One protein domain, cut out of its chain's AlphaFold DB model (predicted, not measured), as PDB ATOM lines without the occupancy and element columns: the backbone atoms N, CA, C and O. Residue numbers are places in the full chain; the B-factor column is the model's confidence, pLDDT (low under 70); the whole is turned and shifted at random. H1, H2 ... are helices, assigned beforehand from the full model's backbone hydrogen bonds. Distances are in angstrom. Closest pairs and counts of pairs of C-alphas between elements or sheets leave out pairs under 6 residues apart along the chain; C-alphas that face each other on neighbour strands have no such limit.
ATOM      1  N   ASP A   2     148.848 159.371 160.225       69.56
ATOM      2  CA  ASP A   2     148.579 160.727 159.721       69.56
ATOM      3  C   ASP A   2     147.522 161.451 160.571       69.56
ATOM      4  O   ASP A   2     147.255 162.633 160.381       69.56
ATOM      5  N   ASP A   3     146.958 160.750 161.561       77.75
ATOM      6  CA  ASP A   3     146.018 161.294 162.537       77.75
ATOM      7  C   ASP A   3     146.765 161.777 163.790       77.75
ATOM      8  O   ASP A   3     147.287 160.975 164.569       77.75
ATOM      9  N   ILE A   4     146.772 163.093 164.012       81.31
ATOM     10  CA  ILE A   4     147.410 163.749 165.164       81.31
ATOM     11  C   ILE A   4     146.333 164.359 166.069       81.31
ATOM     12  O   ILE A   4     145.334 164.902 165.596       81.31
ATOM     13  N   ARG A   5     146.528 164.275 167.390       84.06
ATOM     14  CA  ARG A   5     145.680 164.926 168.404       84.06
ATOM     15  C   ARG A   5     146.563 165.625 169.423       84.06
ATOM     16  O   ARG A   5     147.541 165.037 169.873       84.06
ATOM     17  N   ILE A   6     146.203 166.852 169.787       84.00
ATOM     18  CA  ILE A   6     146.998 167.706 170.675       84.00
ATOM     19  C   ILE A   6     146.099 168.218 171.790       84.00
ATOM     20  O   ILE A   6     145.030 168.768 171.527       84.00
ATOM     21  N   PHE A   7     146.536 168.012 173.029       86.12
ATOM     22  CA  PHE A   7     145.868 168.530 174.216       86.12
ATOM     23  C   PHE A   7     146.467 169.891 174.559       86.12
ATOM     24  O   PHE A   7     147.685 170.022 174.641       86.12
ATOM     25  N   CYS A   8     145.604 170.891 174.714       86.50
ATOM     26  CA  CYS A   8     145.973 172.270 175.036       86.50
ATOM     27  C   CYS A   8     145.186 172.710 176.273       86.50
ATOM     28  O   CYS A   8     144.099 172.182 176.525       86.50
ATOM     29  N   ASN A   9     145.706 173.685 177.011       86.25
ATOM     30  CA  ASN A   9     145.063 174.215 178.211       86.25
ATOM     31  C   ASN A   9     143.801 175.015 177.867       86.25
ATOM     32  O   ASN A   9     142.803 174.948 178.584       86.25
ATOM     33  N   ASP A  10     143.821 175.742 176.746       85.94
ATOM     34  CA  ASP A  10     142.684 176.526 176.276       85.94
ATOM     35  C   ASP A  10     142.577 176.598 174.738       85.94
ATOM     36  O   ASP A  10     143.398 176.074 173.976       85.94
ATOM     37  N   LYS A  11     141.512 177.259 174.260       87.62
ATOM     38  CA  LYS A  11     141.227 177.422 172.825       87.62
ATOM     39  C   LYS A  11     142.238 178.313 172.093       87.62
ATOM     40  O   LYS A  11     142.367 178.195 170.876       87.62
ATOM     41  N   PHE A  12     142.890 179.241 172.788       90.31
ATOM     42  CA  PHE A  12     143.844 180.180 172.203       90.31
ATOM     43  C   PHE A  12     145.181 179.484 171.963       90.31
ATOM     44  O   PHE A  12     145.739 179.584 170.870       90.31
ATOM     45  N   GLU A  13     145.625 178.689 172.930       90.75
ATOM     46  CA  GLU A  13     146.777 177.808 172.798       90.75
ATOM     47  C   GLU A  13     146.566 176.786 171.666       90.75
ATOM     48  O   GLU A  13     147.432 176.635 170.802       90.75
ATOM     49  N   ALA A  14     145.375 176.181 171.573       91.44
ATOM     50  CA  ALA A  14     145.037 175.280 170.469       91.44
ATOM     51  C   ALA A  14     145.134 175.957 169.088       91.44
ATOM     52  O   ALA A  14     145.670 175.370 168.148       91.44
ATOM     53  N   ARG A  15     144.665 177.208 168.953       90.81
ATOM     54  CA  ARG A  15     144.796 177.992 167.708       90.81
ATOM     55  C   ARG A  15     146.254 178.294 167.369       90.81
ATOM     56  O   ARG A  15     146.640 178.208 166.201       90.81
ATOM     57  N   ARG A  16     147.068 178.620 168.377       92.69
ATOM     58  CA  ARG A  16     148.502 178.873 168.203       92.69
ATOM     59  C   ARG A  16     149.219 177.625 167.692       92.69
ATOM     60  O   ARG A  16     149.931 177.715 166.693       92.69
ATOM     61  N   TYR A  17     148.997 176.467 168.318       93.50
ATOM     62  CA  TYR A  17     149.598 175.212 167.861       93.50
ATOM     63  C   TYR A  17     149.098 174.793 166.482       93.50
ATOM     64  O   TYR A  17     149.904 174.370 165.661       93.50
ATOM     65  N   LEU A  18     147.806 174.965 166.187       92.94
ATOM     66  CA  LEU A  18     147.262 174.674 164.861       92.94
ATOM     67  C   LEU A  18     147.970 175.488 163.766       92.94
ATOM     68  O   LEU A  18     148.380 174.924 162.757       92.94
ATOM     69  N   THR A  19     148.181 176.785 164.007       91.56
ATOM     70  CA  THR A  19     148.899 177.678 163.080       91.56
ATOM     71  C   THR A  19     150.356 177.245 162.895       91.56
ATOM     72  O   THR A  19     150.877 177.247 161.779       91.56
ATOM     73  N   LEU A  20     151.024 176.852 163.984       93.56
ATOM     74  CA  LEU A  20     152.406 176.371 163.938       93.56
ATOM     75  C   LEU A  20     152.518 175.089 163.105       93.56
ATOM     76  O   LEU A  20     153.373 174.992 162.232       93.56
ATOM     77  N   ILE A  21     151.626 174.130 163.339       92.00
ATOM     78  CA  ILE A  21     151.600 172.852 162.619       92.00
ATOM     79  C   ILE A  21     151.295 173.069 161.149       92.00
ATOM     80  O   ILE A  21     151.941 172.465 160.303       92.00
ATOM     81  N   GLU A  22     150.350 173.947 160.826       91.19
ATOM     82  CA  GLU A  22     150.055 174.287 159.441       91.19
ATOM     83  C   GLU A  22     151.286 174.872 158.735       91.19
ATOM     84  O   GLU A  22     151.596 174.478 157.610       91.19
ATOM     85  N   LYS A  23     152.037 175.754 159.408       93.44
ATOM     86  CA  LYS A  23     153.283 176.322 158.877       93.44
ATOM     87  C   LYS A  23     154.348 175.249 158.631       93.44
ATOM     88  O   LYS A  23     154.979 175.267 157.576       93.44
ATOM     89  N   GLU A  24     154.538 174.318 159.565       92.25
ATOM     90  CA  GLU A  24     155.515 173.231 159.412       92.25
ATOM     91  C   GLU A  24     155.090 172.200 158.357       92.25
ATOM     92  O   GLU A  24     155.910 171.765 157.554       92.25
ATOM     93  N   LEU A  25     153.803 171.852 158.279       91.69
ATOM     94  CA  LEU A  25     153.292 170.941 157.253       91.69
ATOM     95  C   LEU A  25     153.428 171.537 155.851       91.69
ATOM     96  O   LEU A  25     153.838 170.826 154.934       91.69
ATOM     97  N   ARG A  26     153.182 172.844 155.683       91.38
ATOM     98  CA  ARG A  26     153.394 173.528 154.398       91.38
ATOM     99  C   ARG A  26     154.847 173.450 153.929       91.38
ATOM    100  O   ARG A  26     155.071 173.296 152.734       91.38
ATOM    101  N   ARG A  27     155.832 173.484 154.839       93.81
ATOM    102  CA  ARG A  27     157.255 173.276 154.491       93.81
ATOM    103  C   ARG A  27     157.532 171.881 153.927       93.81
ATOM    104  O   ARG A  27     158.481 171.712 153.175       93.81
ATOM    105  N   LEU A  28     156.698 170.903 154.275       92.75
ATOM    106  CA  LEU A  28     156.755 169.529 153.774       92.75
ATOM    107  C   LEU A  28     155.830 169.296 152.566       92.75
ATOM    108  O   LEU A  28     155.611 168.148 152.190       92.75
ATOM    109  N   ASN A  29     155.266 170.354 151.967       91.94
ATOM    110  CA  ASN A  29     154.233 170.277 150.923       91.94
ATOM    111  C   ASN A  29     152.973 169.497 151.351       91.94
ATOM    112  O   ASN A  29     152.295 168.878 150.532       91.94
ATOM    113  N   LEU A  30     152.640 169.541 152.642       90.31
ATOM    114  CA  LEU A  30     151.426 168.964 153.213       90.31
ATOM    115  C   LEU A  30     150.462 170.073 153.651       90.31
ATOM    116  O   LEU A  30     150.865 171.185 153.993       90.31
ATOM    117  N   SER A  31     149.166 169.767 153.670       88.25
ATOM    118  CA  SER A  31     148.126 170.689 154.136       88.25
ATOM    119  C   SER A  31     147.129 169.988 155.050       88.25
ATOM    120  O   SER A  31     146.895 168.781 154.951       88.25
ATOM    121  N   LEU A  32     146.545 170.752 155.971       87.00
ATOM    122  CA  LEU A  32     145.480 170.270 156.839       87.00
ATOM    123  C   LEU A  32     144.134 170.399 156.124       87.00
ATOM    124  O   LEU A  32     143.821 171.424 155.523       87.00
ATOM    125  N   ASN A  33     143.295 169.372 156.238       87.19
ATOM    126  CA  ASN A  33     141.925 169.445 155.746       87.19
ATOM    127  C   ASN A  33     141.067 170.249 156.739       87.19
ATOM    128  O   ASN A  33     140.730 169.757 157.821       87.19
ATOM    129  N   GLY A  34     140.690 171.473 156.361       80.44
ATOM    130  CA  GLY A  34     139.922 172.386 157.214       80.44
ATOM    131  C   GLY A  34     138.556 171.846 157.654       80.44
ATOM    132  O   GLY A  34     138.128 172.118 158.769       80.44
ATOM    133  N   GLN A  35     137.898 171.005 156.846       78.25
ATOM    134  CA  GLN A  35     136.609 170.397 157.211       78.25
ATOM    135  C   GLN A  35     136.753 169.318 158.296       78.25
ATOM    136  O   GLN A  35     135.835 169.081 159.085       78.25
ATOM    137  N   LYS A  36     137.908 168.643 158.335       81.69
ATOM    138  CA  LYS A  36     138.204 167.573 159.301       81.69
ATOM    139  C   LYS A  36     138.892 168.088 160.566       81.69
ATOM    140  O   LYS A  36     138.846 167.417 161.595       81.69
ATOM    141  N   THR A  37     139.508 169.264 160.504       86.00
ATOM    142  CA  THR A  37     140.251 169.851 161.620       86.00
ATOM    143  C   THR A  37     139.299 170.566 162.572       86.00
ATOM    144  O   THR A  37     138.608 171.501 162.182       86.00
ATOM    145  N   LYS A  38     139.240 170.125 163.832       85.56
ATOM    146  CA  LYS A  38     138.316 170.675 164.836       85.56
ATOM    147  C   LYS A  38     139.036 170.955 166.151       85.56
ATOM    148  O   LYS A  38     139.767 170.104 166.646       85.56
ATOM    149  N   ILE A  39     138.775 172.125 166.737       85.38
ATOM    150  CA  ILE A  39     139.135 172.434 168.127       85.38
ATOM    151  C   ILE A  39     137.932 172.067 168.993       85.38
ATOM    152  O   ILE A  39     136.846 172.615 168.809       85.38
ATOM    153  N   ILE A  40     138.121 171.133 169.922       82.00
ATOM    154  CA  ILE A  40     137.060 170.627 170.798       82.00
ATOM    155  C   ILE A  40     137.373 171.070 172.228       82.00
ATOM    156  O   ILE A  40     138.443 170.762 172.747       82.00
ATOM    157  N   ASN A  41     136.449 171.792 172.868       81.06
ATOM    158  CA  ASN A  41     136.567 172.138 174.285       81.06
ATOM    159  C   ASN A  41     136.162 170.930 175.137       81.06
ATOM    160  O   ASN A  41     135.014 170.515 175.078       81.06
ATOM    161  N   LEU A  42     137.075 170.379 175.937       73.62
ATOM    162  CA  LEU A  42     136.801 169.196 176.764       73.62
ATOM    163  C   LEU A  42     136.099 169.516 178.096       73.62
ATOM    164  O   LEU A  42     135.658 168.597 178.779       73.62
ATOM    165  N   ASN A  43     135.962 170.796 178.465       73.38
ATOM    166  CA  ASN A  43     135.281 171.221 179.689       73.38
ATOM    167  C   ASN A  43     134.322 172.404 179.431       73.38
ATOM    168  O   ASN A  43     134.573 173.531 179.872       73.38
ATOM    169  N   PRO A  44     133.231 172.199 178.671       74.69
ATOM    170  CA  PRO A  44     132.246 173.248 178.426       74.69
ATOM    171  C   PRO A  44     131.428 173.539 179.696       74.69
ATOM    172  O   PRO A  44     131.212 172.667 180.537       74.69
ATOM    173  N   ARG A  45     130.956 174.783 179.845       73.75
ATOM    174  CA  ARG A  45     130.191 175.221 181.031       73.75
ATOM    175  C   ARG A  45     128.742 174.722 181.018       73.75
ATOM    176  O   ARG A  45     128.161 174.519 182.079       73.75
ATOM    177  N   LEU A  46     128.167 174.496 179.836       79.94
ATOM    178  CA  LEU A  46     126.773 174.087 179.661       79.94
ATOM    179  C   LEU A  46     126.636 172.556 179.626       79.94
ATOM    180  O   LEU A  46     127.384 171.870 178.934       79.94
ATOM    181  N   LYS A  47     125.635 172.007 180.330       73.44
ATOM    182  CA  LYS A  47     125.386 170.553 180.409       73.44
ATOM    183  C   LYS A  47     125.097 169.916 179.038       73.44
ATOM    184  O   LYS A  47     125.692 168.895 178.719       73.44
ATOM    185  N   LYS A  48     124.283 170.566 178.196       73.69
ATOM    186  CA  LYS A  48     124.001 170.110 176.818       73.69
ATOM    187  C   LYS A  48     125.260 170.057 175.942       73.69
ATOM    188  O   LYS A  48     125.412 169.152 175.133       73.69
ATOM    189  N   GLU A  49     126.185 170.999 176.127       67.75
ATOM    190  CA  GLU A  49     127.474 170.991 175.425       67.75
ATOM    191  C   GLU A  49     128.402 169.898 175.964       67.75
ATOM    192  O   GLU A  49     129.095 169.262 175.176       67.75
ATOM    193  N   LYS A  50     128.389 169.628 177.282       69.94
ATOM    194  CA  LYS A  50     129.108 168.480 177.871       69.94
ATOM    195  C   LYS A  50     128.626 167.162 177.275       69.94
ATOM    196  O   LYS A  50     129.459 166.334 176.930       69.94
ATOM    197  N   GLU A  51     127.317 166.981 177.134       68.69
ATOM    198  CA  GLU A  51     126.714 165.776 176.550       68.69
ATOM    199  C   GLU A  51     127.056 165.648 175.057       68.69
ATOM    200  O   GLU A  51     127.582 164.621 174.635       68.69
ATOM    201  N   ALA A  52     126.902 166.721 174.273       69.00
ATOM    202  CA  ALA A  52     127.259 166.727 172.853       69.00
ATOM    203  C   ALA A  52     128.762 166.492 172.604       69.00
ATOM    204  O   ALA A  52     129.143 165.800 171.655       69.00
ATOM    205  N   ILE A  53     129.634 167.041 173.457       66.50
ATOM    206  CA  ILE A  53     131.081 166.816 173.394       66.50
ATOM    207  C   ILE A  53     131.429 165.412 173.864       66.50
ATOM    208  O   ILE A  53     132.254 164.776 173.221       66.50
ATOM    209  N   ALA A  54     130.805 164.893 174.922       63.09
ATOM    210  CA  ALA A  54     131.001 163.513 175.352       63.09
ATOM    211  C   ALA A  54     130.603 162.533 174.242       63.09
ATOM    212  O   ALA A  54     131.358 161.604 173.969       63.09
ATOM    213  N   ASP A  55     129.503 162.776 173.532       65.31
ATOM    214  CA  ASP A  55     129.072 161.942 172.408       65.31
ATOM    215  C   ASP A  55     129.971 162.104 171.175       65.31
ATOM    216  O   ASP A  55     130.371 161.112 170.560       65.31
ATOM    217  N   SER A  56     130.363 163.333 170.824       65.12
ATOM    218  CA  SER A  56     131.313 163.584 169.732       65.12
ATOM    219  C   SER A  56     132.702 163.015 170.039       65.12
ATOM    220  O   SER A  56     133.374 162.511 169.139       65.12
ATOM    221  N   TYR A  57     133.148 163.094 171.290       63.09
ATOM    222  CA  TYR A  57     134.432 162.578 171.752       63.09
ATOM    223  C   TYR A  57     134.399 161.059 171.874       63.09
ATOM    224  O   TYR A  57     135.347 160.431 171.436       63.09
ATOM    225  N   ARG A  58     133.308 160.441 172.345       60.41
ATOM    226  CA  ARG A  58     133.115 158.979 172.293       60.41
ATOM    227  C   ARG A  58     133.146 158.458 170.856       60.41
ATOM    228  O   ARG A  58     133.768 157.434 170.594       60.41
ATOM    229  N   LYS A  59     132.552 159.189 169.904       62.19
ATOM    230  CA  LYS A  59     132.648 158.868 168.467       62.19
ATOM    231  C   LYS A  59     134.067 159.057 167.911       62.19
ATOM    232  O   LYS A  59     134.484 158.304 167.035       62.19
ATOM    233  N   ALA A  60     134.822 160.041 168.405       58.62
ATOM    234  CA  ALA A  60     136.177 160.345 167.936       58.62
ATOM    235  C   ALA A  60     137.288 159.544 168.649       58.62
ATOM    236  O   ALA A  60     138.358 159.312 168.082       58.62
ATOM    237  N   PHE A  61     137.082 159.125 169.892       64.88
ATOM    238  CA  PHE A  61     138.035 158.444 170.757       64.88
ATOM    239  C   PHE A  61     137.375 157.213 171.368       64.88
ATOM    240  O   PHE A  61     136.637 157.273 172.346       64.88
ATOM    241  N   ASP A  62     137.707 156.079 170.772       74.31
ATOM    242  CA  ASP A  62     137.366 154.767 171.291       74.31
ATOM    243  C   ASP A  62     138.447 154.377 172.320       74.31
ATOM    244  O   ASP A  62     139.596 154.072 171.968       74.31
TER     245      ASP A  62
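AT A GLANCE: This is residues 2 to 62 of the 308 residues of an uncharacterized protein of Saccharicrinis fermentans DSM 9555 = JCM 21142 (UniProt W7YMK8). Two separate helices, H1 and H2, lie towards opposite ends of a loose, elongated model, joined by a long winding link, residues 28 to 46, that runs from the far end of H1 back along the length of the model to the start of H2. A lead-in, residues 2 to 10, runs up to H1; after H1 the link folds back past it, crosses to the far end and turns into H2, while residues 24 to 29 stick out. The printed part has 61 residues with two named helices, H1 then H2, and no named strand; its class is all helix. It is loose, with a radius of gyration of the C-alphas of 13.4 A and spans of 41 by 23 by 17 A.

HOW THE PARTS SIT: H1, residues 11 to 27, and H2, residues 47 to 60, are apart, with no C-alpha of the one within 8 A of the other. In both helices every O i to N i+4 pair is within hydrogen-bond range. Residues 24 to 29, of which 24 to 27 belong to H1, stand free.

IN THESE COORDINATES: H1 begins at C-alpha 11 (141.227, 177.422, 172.825) and is 24.7 A long from first to last C-alpha. H2 is 19.4 A long and ends at C-alpha 60 (136.177, 160.345, 167.936).

THE WHOLE: The two C-alphas farthest apart, of Asn 29 and Lys 47, are 41.3 A apart. The printed part has no cut. The link from H1 to H2, residues 28 to 46, is long. Confidence is low, with pLDDT under 70, at residue 2 and residues 49 to 61.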